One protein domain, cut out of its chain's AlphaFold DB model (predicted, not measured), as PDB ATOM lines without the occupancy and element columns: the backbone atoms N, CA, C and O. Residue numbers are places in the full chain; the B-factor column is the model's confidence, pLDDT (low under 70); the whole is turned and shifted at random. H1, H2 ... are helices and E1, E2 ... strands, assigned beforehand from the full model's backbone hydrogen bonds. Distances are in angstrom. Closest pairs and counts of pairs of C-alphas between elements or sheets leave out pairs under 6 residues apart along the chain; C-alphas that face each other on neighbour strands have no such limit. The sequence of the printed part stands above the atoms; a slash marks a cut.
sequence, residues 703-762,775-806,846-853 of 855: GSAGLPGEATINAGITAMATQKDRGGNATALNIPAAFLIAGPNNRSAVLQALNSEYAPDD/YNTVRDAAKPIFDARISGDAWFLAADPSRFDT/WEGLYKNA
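AT A GLANCE: This is residues 703 to 762, 775 to 806 and 846 to 853 of the 855 residues of the protein "Peptidase U7" of Maritimibacter alkaliphilus HTCC2654 (UniProt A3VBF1). A small twisted sheet of four short strands has two helices over one face, H1 over E3 and E4, H2 over E2 and E1. The 100 printed residues run H1 E1 H2 E2 E3 E4, under half of them in named elements, class mixed helices and strands. The mixed sheet's order is E2 E1 E3 E4; the whole is compact, radius of gyration of the C-alphas 13.5 A, spans 40 by 33 by 27 A.

HOW THE PARTS SIT: Start at H1, residues 710 to 721, height over the sheet 9.5 A; its Gly 716 and Tyr 850 of E4, residues 849 to 852, are their closest C-alphas, 6.5 A. E1, residues 739 to 742, is antiparallel to E3, residues 795 to 798 (N 741 and O 796, 2.8 A), and parallel to E2, residues 783 to 786 (N 785 and O 740, 2.8 A). E3 and E4 are antiparallel (N 797 and O 850, 2.9 A). H2, residues 744 to 755, runs along E2, 5 degrees on the local plane. H1 has every O i to N i+4 pair within hydrogen-bond range, H2 6 of 8.

IN THESE COORDINATES: Find C-alpha 710 at (52.732, -30.595, -48.554); H1 runs 16.2 A, H2 16.6 A. E4 ends at C-alpha 852, (44.563, -39.815, -53.554).

THE WHOLE: Cuts leave C-alphas 762 and 775 10.7 A apart, 806 and 846 6.7 A. H1 to E1 is a long link. Residues 727 to 731, 759 to 762 and 775 are under 70 in pLDDT.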
ATOM      1  N   GLY A 703      41.990 -34.954 -58.112       81.19
ATOM      2  CA  GLY A 703      41.947 -34.731 -59.564       81.19
ATOM      3  C   GLY A 703      43.238 -35.123 -60.298       81.19
ATOM      4  O   GLY A 703      43.213 -35.375 -61.500       81.19
ATOM      5  N   SER A 704      44.360 -35.206 -59.579       82.19
ATOM      6  CA  SER A 704      45.639 -35.716 -60.075       82.19
ATOM      7  C   SER A 704      46.290 -36.620 -59.034       82.19
ATOM      8  O   SER A 704      46.383 -36.254 -57.859       82.19
ATOM      9  N   ALA A 705      46.770 -37.773 -59.489       83.75
ATOM     10  CA  ALA A 705      47.494 -38.739 -58.678       83.75
ATOM     11  C   ALA A 705      48.847 -38.137 -58.233       83.75
ATOM     12  O   ALA A 705      49.531 -37.490 -59.032       83.75
ATOM     13  N   GLY A 706      49.207 -38.272 -56.956       84.25
ATOM     14  CA  GLY A 706      50.471 -37.757 -56.442       84.25
ATOM     15  C   GLY A 706      50.868 -38.343 -55.090       84.25
ATOM     16  O   GLY A 706      50.024 -38.686 -54.259       84.25
ATOM     17  N   LEU A 707      52.181 -38.422 -54.864       84.94
ATOM     18  CA  LEU A 707      52.753 -38.837 -53.584       84.94
ATOM     19  C   LEU A 707      52.338 -37.884 -52.443       84.94
ATOM     20  O   LEU A 707      52.044 -36.707 -52.691       84.94
ATOM     21  N   PRO A 708      52.309 -38.369 -51.189       84.44
ATOM     22  CA  PRO A 708      51.971 -37.543 -50.037       84.44
ATOM     23  C   PRO A 708      53.082 -36.518 -49.769       84.44
ATOM     24  O   PRO A 708      54.170 -36.863 -49.309       84.44
ATOM     25  N   GLY A 709      52.782 -35.257 -50.068       84.44
ATOM     26  CA  GLY A 709      53.634 -34.084 -49.882       84.44
ATOM     27  C   GLY A 709      52.793 -32.889 -49.432       84.44
ATOM     28  O   GLY A 709      51.568 -32.983 -49.339       84.44
ATOM     29  N   GLU A 710      53.425 -31.752 -49.145       82.19
ATOM     30  CA  GLU A 710      52.732 -30.595 -48.554       82.19
ATOM     31  C   GLU A 710      51.579 -30.101 -49.442       82.19
ATOM     32  O   GLU A 710      50.463 -29.889 -48.968       82.19
ATOM     33  N   ALA A 711      51.812 -29.985 -50.751       84.12
ATOM     34  CA  ALA A 711      50.798 -29.518 -51.694       84.12
ATOM     35  C   ALA A 711      49.613 -30.492 -51.834       84.12
ATOM     36  O   ALA A 711      48.456 -30.065 -51.855       84.12
ATOM     37  N   THR A 712      49.881 -31.799 -51.916       88.31
ATOM     38  CA  THR A 712      48.843 -32.817 -52.129       88.31
ATOM     39  C   THR A 712      48.007 -33.044 -50.868       88.31
ATOM     40  O   THR A 712      46.790 -33.192 -50.965       88.31
ATOM     41  N   ILE A 713      48.624 -32.977 -49.683       88.69
ATOM     42  CA  ILE A 713      47.923 -33.054 -48.394       88.69
ATOM     43  C   ILE A 713      47.072 -31.800 -48.161       88.69
ATOM     44  O   ILE A 713      45.896 -31.930 -47.823       88.69
ATOM     45  N   ASN A 714      47.601 -30.593 -48.410       87.62
ATOM     46  CA  ASN A 714      46.822 -29.350 -48.310       87.62
ATOM     47  C   ASN A 714      45.595 -29.357 -49.237       87.62
ATOM     48  O   ASN A 714      44.523 -28.894 -48.844       87.62
ATOM     49  N   ALA A 715      45.731 -29.898 -50.452       88.94
ATOM     50  CA  ALA A 715      44.611 -30.042 -51.377       88.94
ATOM     51  C   ALA A 715      43.523 -30.973 -50.817       88.94
ATOM     52  O   ALA A 715      42.343 -30.638 -50.898       88.94
ATOM     53  N   GLY A 716      43.909 -32.093 -50.197       88.75
ATOM     54  CA  GLY A 716      42.976 -33.008 -49.532       88.75
ATOM     55  C   GLY A 716      42.285 -32.393 -48.310       88.75
ATOM     56  O   GLY A 716      41.067 -32.484 -48.189       88.75
ATOM     57  N   ILE A 717      43.031 -31.693 -47.447       89.12
ATOM     58  CA  ILE A 717      42.469 -30.972 -46.287       89.12
ATOM     59  C   ILE A 717      41.476 -29.903 -46.752       89.12
ATOM     60  O   ILE A 717      40.392 -29.775 -46.189       89.12
ATOM     61  N   THR A 718      41.823 -29.156 -47.801       89.12
ATOM     62  CA  THR A 718      40.930 -28.144 -48.378       89.12
ATOM     63  C   THR A 718      39.676 -28.795 -48.956       89.12
ATOM     64  O   THR A 718      38.577 -28.306 -48.709       89.12
ATOM     65  N   ALA A 719      39.814 -29.916 -49.671       88.25
ATOM     66  CA  ALA A 719      38.676 -30.658 -50.205       88.25
ATOM     67  C   ALA A 719      37.713 -31.077 -49.083       88.25
ATOM     68  O   ALA A 719      36.537 -30.737 -49.161       88.25
ATOM     69  N   MET A 720      38.217 -31.681 -47.999       88.50
ATOM     70  CA  MET A 720      37.407 -32.045 -46.824       88.50
ATOM     71  C   MET A 720      36.752 -30.829 -46.152       88.50
ATOM     72  O   MET A 720      35.563 -30.854 -45.841       88.50
ATOM     73  N   ALA A 721      37.484 -29.723 -45.985       86.31
ATOM     74  CA  ALA A 721      36.943 -28.510 -45.373       86.31
ATOM     75  C   ALA A 721      35.834 -27.858 -46.222       86.31
ATOM     76  O   ALA A 721      34.893 -27.277 -45.681       86.31
ATOM     77  N   THR A 722      35.929 -27.961 -47.550       88.06
ATOM     78  CA  THR A 722      34.960 -27.387 -48.502       88.06
ATOM     79  C   THR A 722      33.832 -28.335 -48.904       88.06
ATOM     80  O   THR A 722      33.025 -27.968 -49.761       88.06
ATOM     81  N   GLN A 723      33.744 -29.521 -48.289       84.62
ATOM     82  CA  GLN A 723      32.639 -30.445 -48.532       84.62
ATOM     83  C   GLN A 723      31.296 -29.776 -48.261       84.62
ATOM     84  O   GLN A 723      31.164 -28.977 -47.333       84.62
ATOM     85  N   LYS A 724      30.304 -30.086 -49.090       82.06
ATOM     86  CA  LYS A 724      28.961 -29.514 -48.989       82.06
ATOM     87  C   LYS A 724      28.019 -30.509 -48.342       82.06
ATOM     88  O   LYS A 724      28.184 -31.712 -48.499       82.06
ATOM     89  N   ASP A 725      27.020 -29.974 -47.657       74.31
ATOM     90  CA  ASP A 725      25.892 -30.760 -47.166       74.31
ATOM     91  C   ASP A 725      25.108 -31.375 -48.339       74.31
ATOM     92  O   ASP A 725      24.932 -30.711 -49.369       74.31
ATOM     93  N   ARG A 726      24.610 -32.610 -48.188       71.81
ATOM     94  CA  ARG A 726      23.873 -33.324 -49.252       71.81
ATOM     95  C   ARG A 726      22.576 -32.614 -49.630       71.81
ATOM     96  O   ARG A 726      22.228 -32.559 -50.808       71.81
ATOM     97  N   GLY A 727      21.921 -31.993 -48.649       61.72
ATOM     98  CA  GLY A 727      20.738 -31.154 -48.839       61.72
ATOM     99  C   GLY A 727      21.028 -29.770 -49.434       61.72
ATOM    100  O   GLY A 727      20.096 -29.012 -49.699       61.72
ATOM    101  N   GLY A 728      22.298 -29.405 -49.652       65.19
ATOM    102  CA  GLY A 728      22.697 -28.102 -50.197       65.19
ATOM    103  C   GLY A 728      22.491 -26.923 -49.236       65.19
ATOM    104  O   GLY A 728      22.564 -25.769 -49.660       65.19
ATOM    105  N   ASN A 729      22.248 -27.200 -47.951       61.81
ATOM    106  CA  ASN A 729      21.892 -26.209 -46.932       61.81
ATOM    107  C   ASN A 729      23.099 -25.420 -46.397       61.81
ATOM    108  O   ASN A 729      22.944 -24.289 -45.929       61.81
ATOM    109  N   ALA A 730      24.301 -25.996 -46.493       62.12
ATOM    110  CA  ALA A 730      25.564 -25.375 -46.111       62.12
ATOM    111  C   ALA A 730      26.564 -25.390 -47.278       62.12
ATOM    112  O   ALA A 730      26.750 -26.400 -47.958       62.12
ATOM    113  N   THR A 731      27.235 -24.257 -47.504       64.19
ATOM    114  CA  THR A 731      28.211 -24.084 -48.596       64.19
ATOM    115  C   THR A 731      29.574 -24.718 -48.313       64.19
ATOM    116  O   THR A 731      30.314 -24.961 -49.267       64.19
ATOM    117  N   ALA A 732      29.896 -24.973 -47.041       73.94
ATOM    118  CA  ALA A 732      31.062 -25.724 -46.581       73.94
ATOM    119  C   ALA A 732      30.798 -26.289 -45.170       73.94
ATOM    120  O   ALA A 732      30.345 -25.555 -44.291       73.94
ATOM    121  N   LEU A 733      31.104 -27.569 -44.952       77.44
ATOM    122  CA  LEU A 733      30.943 -28.281 -43.677       77.44
ATOM    123  C   LEU A 733      32.153 -28.121 -42.740       77.44
ATOM    124  O   LEU A 733      32.070 -28.470 -41.565       77.44
ATOM    125  N   ASN A 734      33.267 -27.568 -43.236       83.44
ATOM    126  CA  ASN A 734      34.495 -27.317 -42.477       83.44
ATOM    127  C   ASN A 734      35.002 -28.554 -41.710       83.44
ATOM    128  O   ASN A 734      35.381 -28.466 -40.541       83.44
ATOM    129  N   ILE A 735      34.985 -29.712 -42.373       86.19
ATOM    130  CA  ILE A 735      35.405 -30.986 -41.791       86.19
ATOM    131  C   ILE A 735      36.942 -31.021 -41.724       86.19
ATOM    132  O   ILE A 735      37.598 -30.991 -42.769       86.19
ATOM    133  N   PRO A 736      37.555 -31.087 -40.527       86.06
ATOM    134  CA  PRO A 736      38.999 -31.212 -40.399       86.06
ATOM    135  C   PRO A 736      39.447 -32.656 -40.661       86.06
ATOM    136  O   PRO A 736      38.840 -33.607 -40.166       86.06
ATOM    137  N   ALA A 737      40.564 -32.823 -41.370       88.31
ATOM    138  CA  ALA A 737      41.253 -34.108 -41.434       88.31
ATOM    139  C   ALA A 737      41.865 -34.433 -40.061       88.31
ATOM    140  O   ALA A 737      42.539 -33.594 -39.470       88.31
ATOM    141  N   ALA A 738      41.632 -35.640 -39.546       90.25
ATOM    142  CA  ALA A 738      42.178 -36.092 -38.264       90.25
ATOM    143  C   ALA A 738      43.238 -37.187 -38.446       90.25
ATOM    144  O   ALA A 738      44.223 -37.229 -37.703       90.25
ATOM    145  N   PHE A 739      43.066 -38.040 -39.458       92.88
ATOM    146  CA  PHE A 739      43.929 -39.185 -39.731       92.88
ATOM    147  C   PHE A 739      44.383 -39.195 -41.190       92.88
ATOM    148  O   PHE A 739      43.598 -38.907 -42.091       92.88
ATOM    149  N   LEU A 740      45.650 -39.553 -41.418       92.56
ATOM    150  CA  LEU A 740      46.203 -39.820 -42.745       92.56
ATOM    151  C   LEU A 740      46.590 -41.294 -42.814       92.56
ATOM    152  O   LEU A 740      47.495 -41.730 -42.109       92.56
ATOM    153  N   ILE A 741      45.904 -42.054 -43.664       93.56
ATOM    154  CA  ILE A 741      46.029 -43.508 -43.776       93.56
ATOM    155  C   ILE A 741      46.789 -43.834 -45.065       93.56
ATOM    156  O   ILE A 741      46.356 -43.458 -46.153       93.56
ATOM    157  N   ALA A 742      47.922 -44.528 -44.972       91.75
ATOM    158  CA  ALA A 742      48.743 -44.861 -46.138       91.75
ATOM    159  C   ALA A 742      49.386 -46.251 -46.032       91.75
ATOM    160  O   ALA A 742      49.579 -46.788 -44.943       91.75
ATOM    161  N   GLY A 743      49.771 -46.820 -47.176       89.69
ATOM    162  CA  GLY A 743      50.570 -48.045 -47.210       89.69
ATOM    163  C   GLY A 743      52.003 -47.841 -46.680       89.69
ATOM    164  O   GLY A 743      52.508 -46.710 -46.656       89.69
ATOM    165  N   PRO A 744      52.728 -48.916 -46.306       87.31
ATOM    166  CA  PRO A 744      54.093 -48.825 -45.780       87.31
ATOM    167  C   PRO A 744      55.090 -48.188 -46.757       87.31
ATOM    168  O   PRO A 744      56.066 -47.580 -46.317       87.31
ATOM    169  N   ASN A 745      54.831 -48.288 -48.066       86.44
ATOM    170  CA  ASN A 745      55.654 -47.697 -49.129       86.44
ATOM    171  C   ASN A 745      55.775 -46.173 -48.993       86.44
ATOM    172  O   ASN A 745      56.841 -45.610 -49.224       86.44
ATOM    173  N   ASN A 746      54.710 -45.522 -48.525       86.94
ATOM    174  CA  ASN A 746      54.633 -44.074 -48.374       86.94
ATOM    175  C   ASN A 746      55.054 -43.581 -46.983       86.94
ATOM    176  O   ASN A 746      54.970 -42.385 -46.701       86.94
ATOM    177  N   ARG A 747      55.521 -44.469 -46.093       86.12
ATOM    178  CA  ARG A 747      55.798 -44.128 -44.690       86.12
ATOM    179  C   ARG A 747      56.804 -42.993 -44.528       86.12
ATOM    180  O   ARG A 747      56.592 -42.102 -43.710       86.12
ATOM    181  N   SER A 748      57.898 -43.022 -45.285       86.31
ATOM    182  CA  SER A 748      58.917 -41.968 -45.242       86.31
ATOM    183  C   SER A 748      58.368 -40.634 -45.743       86.31
ATOM    184  O   SER A 748      58.562 -39.625 -45.073       86.31
ATOM    185  N   ALA A 749      57.646 -40.645 -46.867       84.88
ATOM    186  CA  ALA A 749      57.062 -39.454 -47.475       84.88
ATOM    187  C   ALA A 749      56.028 -38.790 -46.550       84.88
ATOM    188  O   ALA A 749      56.130 -37.599 -46.274       84.88
ATOM    189  N   VAL A 750      55.113 -39.571 -45.963       87.00
ATOM    190  CA  VAL A 750      54.111 -39.074 -45.005       87.00
ATOM    191  C   VAL A 750      54.763 -38.487 -43.754       87.00
ATOM    192  O   VAL A 750      54.416 -37.385 -43.338       87.00
ATOM    193  N   LEU A 751      55.723 -39.192 -43.141       86.00
ATOM    194  CA  LEU A 751      56.393 -38.691 -41.935       86.00
ATOM    195  C   LEU A 751      57.230 -37.445 -42.227       86.00
ATOM    196  O   LEU A 751      57.291 -36.545 -41.395       86.00
ATOM    197  N   GLN A 752      57.864 -37.380 -43.397       83.75
ATOM    198  CA  GLN A 752      58.596 -36.196 -43.826       83.75
ATOM    199  C   GLN A 752      57.641 -35.019 -44.056       83.75
ATOM    200  O   GLN A 752      57.942 -33.918 -43.601       83.75
ATOM    201  N   ALA A 753      56.491 -35.236 -44.691       84.06
ATOM    202  CA  ALA A 753      55.504 -34.189 -44.928       84.06
ATOM    203  C   ALA A 753      54.847 -33.687 -43.630       84.06
ATOM    204  O   ALA A 753      54.673 -32.486 -43.477       84.06
ATOM    205  N   LEU A 754      54.528 -34.562 -42.669       85.56
ATOM    206  CA  LEU A 754      53.804 -34.174 -41.446       85.56
ATOM    207  C   LEU A 754      54.705 -33.687 -40.299       85.56
ATOM    208  O   LEU A 754      54.271 -32.850 -39.512       85.56
ATOM    209  N   ASN A 755      55.943 -34.183 -40.187       84.50
ATOM    210  CA  ASN A 755      56.810 -33.876 -39.039       84.50
ATOM    211  C   ASN A 755      57.894 -32.830 -39.336       84.50
ATOM    212  O   ASN A 755      58.557 -32.360 -38.408       84.50
ATOM    213  N   SER A 756      58.131 -32.482 -40.607       80.12
ATOM    214  CA  SER A 756      59.144 -31.473 -40.941       80.12
ATOM    215  C   SER A 756      58.700 -30.093 -40.468       80.12
ATOM    216  O   SER A 756      57.578 -29.665 -40.720       80.12
ATOM    217  N   GLU A 757      59.599 -29.366 -39.808       71.88
ATOM    218  CA  GLU A 757      59.343 -27.990 -39.364       71.88
ATOM    219  C   GLU A 757      59.283 -26.994 -40.537       71.88
ATOM    220  O   GLU A 757      58.596 -25.973 -40.468       71.88
ATOM    221  N   TYR A 758      59.951 -27.330 -41.640       72.19
ATOM    222  CA  TYR A 758      60.038 -26.525 -42.854       72.19
ATOM    223  C   TYR A 758      59.574 -27.323 -44.077       72.19
ATOM    224  O   TYR A 758      59.712 -28.547 -44.092       72.19
ATOM    225  N   ALA A 759      59.064 -26.619 -45.092       65.06
ATOM    226  CA  ALA A 759      58.560 -27.203 -46.336       65.06
ATOM    227  C   ALA A 759      59.602 -28.134 -47.006       65.06
ATOM    228  O   ALA A 759      60.718 -27.688 -47.302       65.06
ATOM    229  N   PRO A 760      59.287 -29.423 -47.246       58.03
ATOM    230  CA  PRO A 760      60.225 -30.380 -47.837       58.03
ATOM    231  C   PRO A 760      60.456 -30.171 -49.346       58.03
ATOM    232  O   PRO A 760      61.489 -30.612 -49.851       58.03
ATOM    233  N   ASP A 761      59.545 -29.468 -50.032       57.34
ATOM    234  CA  ASP A 761      59.490 -29.340 -51.501       57.34
ATOM    235  C   ASP A 761      60.136 -28.048 -52.049       57.34
ATOM    236  O   ASP A 761      60.070 -27.769 -53.250       57.34
ATOM    237  N   ASP A 762      60.786 -27.248 -51.195       57.41
ATOM    238  CA  ASP A 762      61.467 -26.023 -51.631       57.41
ATOM    239  C   ASP A 762      62.750 -26.377 -52.413       57.41
ATOM    240  O   ASP A 762      63.782 -26.778 -51.859       57.41
ATOM    241  N   TYR A 775      57.512 -22.093 -43.381       68.06
ATOM    242  CA  TYR A 775      57.008 -23.052 -42.403       68.06
ATOM    243  C   TYR A 775      56.113 -24.060 -43.112       68.06
ATOM    244  O   TYR A 775      55.328 -23.677 -43.975       68.06
ATOM    245  N   ASN A 776      56.226 -25.322 -42.717       75.38
ATOM    246  CA  ASN A 776      55.345 -26.371 -43.204       75.38
ATOM    247  C   ASN A 776      53.906 -26.120 -42.726       75.38
ATOM    248  O   ASN A 776      53.657 -26.095 -41.517       75.38
ATOM    249  N   THR A 777      52.960 -25.948 -43.652       77.75
ATOM    250  CA  THR A 777      51.560 -25.669 -43.294       77.75
ATOM    251  C   THR A 777      50.761 -26.917 -42.928       77.75
ATOM    252  O   THR A 777      49.707 -26.789 -42.311       77.75
ATOM    253  N   VAL A 778      51.245 -28.112 -43.284       81.19
ATOM    254  CA  VAL A 778      50.590 -29.398 -42.976       81.19
ATOM    255  C   VAL A 778      51.191 -30.093 -41.757       81.19
ATOM    256  O   VAL A 778      50.869 -31.248 -41.468       81.19
ATOM    257  N   ARG A 779      52.073 -29.404 -41.026       81.00
ATOM    258  CA  ARG A 779      52.675 -29.945 -39.812       81.00
ATOM    259  C   ARG A 779      51.595 -30.284 -38.789       81.00
ATOM    260  O   ARG A 779      50.740 -29.452 -38.498       81.00
ATOM    261  N   ASP A 780      51.669 -31.495 -38.240       82.31
ATOM    262  CA  ASP A 780      50.727 -32.006 -37.234       82.31
ATOM    263  C   ASP A 780      49.245 -31.944 -37.680       82.31
ATOM    264  O   ASP A 780      48.338 -32.039 -36.854       82.31
ATOM    265  N   ALA A 781      48.983 -31.808 -38.989       82.38
ATOM    266  CA  ALA A 781      47.635 -31.620 -39.518       82.38
ATOM    267  C   ALA A 781      46.766 -32.881 -39.414       82.38
ATOM    268  O   ALA A 781      45.548 -32.777 -39.322       82.38
ATOM    269  N   ALA A 782      47.378 -34.068 -39.423       87.75
ATOM    270  CA  ALA A 782      46.699 -35.345 -39.244       87.75
ATOM    271  C   ALA A 782      47.638 -36.366 -38.588       87.75
ATOM    272  O   ALA A 782      48.857 -36.312 -38.759       87.75
ATOM    273  N   LYS A 783      47.077 -37.332 -37.857       90.62
ATOM    274  CA  LYS A 783      47.844 -38.442 -37.278       90.62
ATOM    275  C   LYS A 783      48.114 -39.508 -38.351       90.62
ATOM    276  O   LYS A 783      47.154 -40.001 -38.946       90.62
ATOM    277  N   PRO A 784      49.380 -39.885 -38.611       90.94
ATOM    278  CA  PRO A 784      49.692 -40.880 -39.628       90.94
ATOM    279  C   PRO A 784      49.387 -42.306 -39.149       90.94
ATOM    280  O   PRO A 784      49.850 -42.725 -38.087       90.94
ATOM    281  N   ILE A 785      48.667 -43.068 -39.971       91.44
ATOM    282  CA  ILE A 785      48.344 -44.484 -39.790       91.44
ATOM    283  C   ILE A 785      48.914 -45.258 -40.980       91.44
ATOM    284  O   ILE A 785      48.671 -44.909 -42.136       91.44
ATOM    285  N   PHE A 786      49.667 -46.323 -40.697       90.44
ATOM    286  CA  PHE A 786      50.277 -47.164 -41.725       90.44
ATOM    287  C   PHE A 786      49.788 -48.602 -41.606       90.44
ATOM    288  O   PHE A 786      50.029 -49.236 -40.580       90.44
ATOM    289  N   ASP A 787      49.167 -49.125 -42.663       90.00
ATOM    290  CA  ASP A 787      48.695 -50.515 -42.721       90.00
ATOM    291  C   ASP A 787      49.118 -51.174 -44.044       90.00
ATOM    292  O   ASP A 787      49.028 -50.579 -45.118       90.00
ATOM    293  N   ALA A 788      49.605 -52.414 -43.960       87.81
ATOM    294  CA  ALA A 788      50.119 -53.178 -45.094       87.81
ATOM    295  C   ALA A 788      49.037 -53.669 -46.075       87.81
ATOM    296  O   ALA A 788      49.378 -54.059 -47.191       87.81
ATOM    297  N   ARG A 789      47.755 -53.653 -45.689       87.62
ATOM    298  CA  ARG A 789      46.616 -54.011 -46.554       87.62
ATOM    299  C   ARG A 789      46.414 -53.012 -47.692       87.62
ATOM    300  O   ARG A 789      45.872 -53.372 -48.734       87.62
ATOM    301  N   ILE A 790      46.878 -51.774 -47.521       86.50
ATOM    302  CA  ILE A 790      46.901 -50.770 -48.585       86.50
ATOM    303  C   ILE A 790      48.137 -51.029 -49.447       86.50
ATOM    304  O   ILE A 790      49.251 -50.612 -49.128       86.50
ATOM    305  N   SER A 791      47.934 -51.760 -50.541       76.12
ATOM    306  CA  SER A 791      48.966 -52.009 -51.544       76.12
ATOM    307  C   SER A 791      49.071 -50.849 -52.537       76.12
ATOM    308  O   SER A 791      48.050 -50.354 -53.011       76.12
ATOM    309  N   GLY A 792      50.296 -50.482 -52.918       81.50
ATOM    310  CA  GLY A 792      50.563 -49.392 -53.863       81.50
ATOM    311  C   GLY A 792      50.782 -48.047 -53.169       81.50
ATOM    312  O   GLY A 792      51.082 -48.005 -51.976       81.50
ATOM    313  N   ASP A 793      50.640 -46.963 -53.932       86.38
ATOM    314  CA  ASP A 793      50.987 -45.610 -53.480       86.38
ATOM    315  C   ASP A 793      49.762 -44.782 -53.053       86.38
ATOM    316  O   ASP A 793      49.894 -43.603 -52.716       86.38
ATOM    317  N   ALA A 794      48.576 -45.394 -53.024       89.88
ATOM    318  CA  ALA A 794      47.351 -44.733 -52.594       89.88
ATOM    319  C   ALA A 794      47.399 -44.354 -51.106       89.88
ATOM    320  O   ALA A 794      47.932 -45.082 -50.259       89.88
ATOM    321  N   TRP A 795      46.809 -43.206 -50.787       92.44
ATOM    322  CA  TRP A 795      46.677 -42.707 -49.423       92.44
ATOM    323  C   TRP A 795      45.343 -41.982 -49.241       92.44
ATOM    324  O   TRP A 795      44.728 -41.509 -50.201       92.44
ATOM    325  N   PHE A 796      44.886 -41.925 -47.995       93.56
ATOM    326  CA  PHE A 796      43.556 -41.460 -47.628       93.56
ATOM    327  C   PHE A 796      43.628 -40.469 -46.469       93.56
ATOM    328  O   PHE A 796      44.516 -40.564 -45.619       93.56
ATOM    329  N   LEU A 797      42.672 -39.546 -46.410       93.19
ATOM    330  CA  LEU A 797      42.394 -38.751 -45.215       93.19
ATOM    331  C   LEU A 797      41.041 -39.163 -44.650       93.19
ATOM    332  O   LEU A 797      40.108 -39.430 -45.408       93.19
ATOM    333  N   ALA A 798      40.955 -39.195 -43.327       92.94
ATOM    334  CA  ALA A 798      39.719 -39.438 -42.606       92.94
ATOM    335  C   ALA A 798      39.510 -38.374 -41.527       92.94
ATOM    336  O   ALA A 798      40.458 -37.918 -40.873       92.94
ATOM    337  N   ALA A 799      38.255 -37.971 -41.360       91.19
ATOM    338  CA  ALA A 799      37.808 -37.130 -40.267       91.19
ATOM    339  C   ALA A 799      37.773 -37.923 -38.953       91.19
ATOM    340  O   ALA A 799      37.984 -39.133 -38.907       91.19
ATOM    341  N   ASP A 800      37.530 -37.212 -37.861       89.19
ATOM    342  CA  ASP A 800      37.358 -37.815 -36.546       89.19
ATOM    343  C   ASP A 800      35.986 -38.515 -36.457       89.19
ATOM    344  O   ASP A 800      34.969 -37.816 -36.550       89.19
ATOM    345  N   PRO A 801      35.933 -39.847 -36.246       85.88
ATOM    346  CA  PRO A 801      34.686 -40.616 -36.265       85.88
ATOM    347  C   PRO A 801      33.728 -40.254 -35.122       85.88
ATOM    348  O   PRO A 801      32.563 -40.631 -35.156       85.88
ATOM    349  N   SER A 802      34.201 -39.539 -34.095       84.00
ATOM    350  CA  SER A 802      33.354 -39.062 -32.993       84.00
ATOM    351  C   SER A 802      32.576 -37.786 -33.327       84.00
ATOM    352  O   SER A 802      31.608 -37.458 -32.643       84.00
ATOM    353  N   ARG A 803      33.024 -37.041 -34.344       80.44
ATOM    354  CA  ARG A 803      32.461 -35.740 -34.735       80.44
ATOM    355  C   ARG A 803      31.758 -35.781 -36.081       80.44
ATOM    356  O   ARG A 803      30.837 -34.998 -36.288       80.44
ATOM    357  N   PHE A 804      32.217 -36.645 -36.977       83.44
ATOM    358  CA  PHE A 804      31.681 -36.789 -38.320       83.44
ATOM    359  C   PHE A 804      31.548 -38.264 -38.660       83.44
ATOM    360  O   PHE A 804      32.436 -39.065 -38.357       83.44
ATOM    361  N   ASP A 805      30.463 -38.599 -39.345       84.44
ATOM    362  CA  ASP A 805      30.250 -39.949 -39.833       84.44
ATOM    363  C   ASP A 805      31.303 -40.284 -40.899       84.44
ATOM    364  O   ASP A 805      31.601 -39.497 -41.801       84.44
ATOM    365  N   THR A 806      31.925 -41.452 -40.764       86.12
ATOM    366  CA  THR A 806      32.941 -41.957 -41.697       86.12
ATOM    367  C   THR A 806      32.660 -43.430 -41.981       86.12
ATOM    368  O   THR A 806      31.756 -43.744 -42.753       86.12
ATOM    369  N   TRP A 846      30.627 -40.031 -47.056       87.38
ATOM    370  CA  TRP A 846      31.779 -39.819 -47.938       87.38
ATOM    371  C   TRP A 846      32.462 -38.471 -47.695       87.38
ATOM    372  O   TRP A 846      33.613 -38.291 -48.087       87.38
ATOM    373  N   GLU A 847      31.776 -37.536 -47.036       86.19
ATOM    374  CA  GLU A 847      32.221 -36.172 -46.743       86.19
ATOM    375  C   GLU A 847      33.413 -36.154 -45.781       86.19
ATOM    376  O   GLU A 847      34.308 -35.316 -45.886       86.19
ATOM    377  N   GLY A 848      33.451 -37.116 -44.857       87.69
ATOM    378  CA  GLY A 848      34.540 -37.290 -43.903       87.69
ATOM    379  C   GLY A 848      35.756 -38.041 -44.451       87.69
ATOM    380  O   GLY A 848      36.687 -38.292 -43.689       87.69
ATOM    381  N   LEU A 849      35.768 -38.424 -45.730       92.12
ATOM    382  CA  LEU A 849      36.824 -39.235 -46.338       92.12
ATOM    383  C   LEU A 849      37.393 -38.547 -47.581       92.12
ATOM    384  O   LEU A 849      36.686 -37.845 -48.290       92.12
ATOM    385  N   TYR A 850      38.673 -38.771 -47.874       93.69
ATOM    386  CA  TYR A 850      39.317 -38.312 -49.107       93.69
ATOM    387  C   TYR A 850      40.350 -39.330 -49.586       93.69
ATOM    388  O   TYR A 850      41.064 -39.911 -48.769       93.69
ATOM    389  N   LYS A 851      40.471 -39.522 -50.903       94.19
ATOM    390  CA  LYS A 851      41.429 -40.442 -51.531       94.19
ATOM    391  C   LYS A 851      42.332 -39.730 -52.526       94.19
ATOM    392  O   LYS A 851      41.866 -39.019 -53.416       94.19
ATOM    393  N   ASN A 852      43.620 -40.052 -52.470       92.31
ATOM    394  CA  ASN A 852      44.563 -39.815 -53.554       92.31
ATOM    395  C   ASN A 852      45.134 -41.156 -54.030       92.31
ATOM    396  O   ASN A 852      45.506 -42.010 -53.226       92.31
ATOM    397  N   ALA A 853      45.180 -41.355 -55.347       87.00
ATOM    398  CA  ALA A 853      45.620 -42.611 -55.945       87.00
ATOM    399  C   ALA A 853      47.128 -42.890 -55.787       87.00
ATOM    400  O   ALA A 853      47.529 -44.034 -55.981       87.00
TER     401      ALA A 853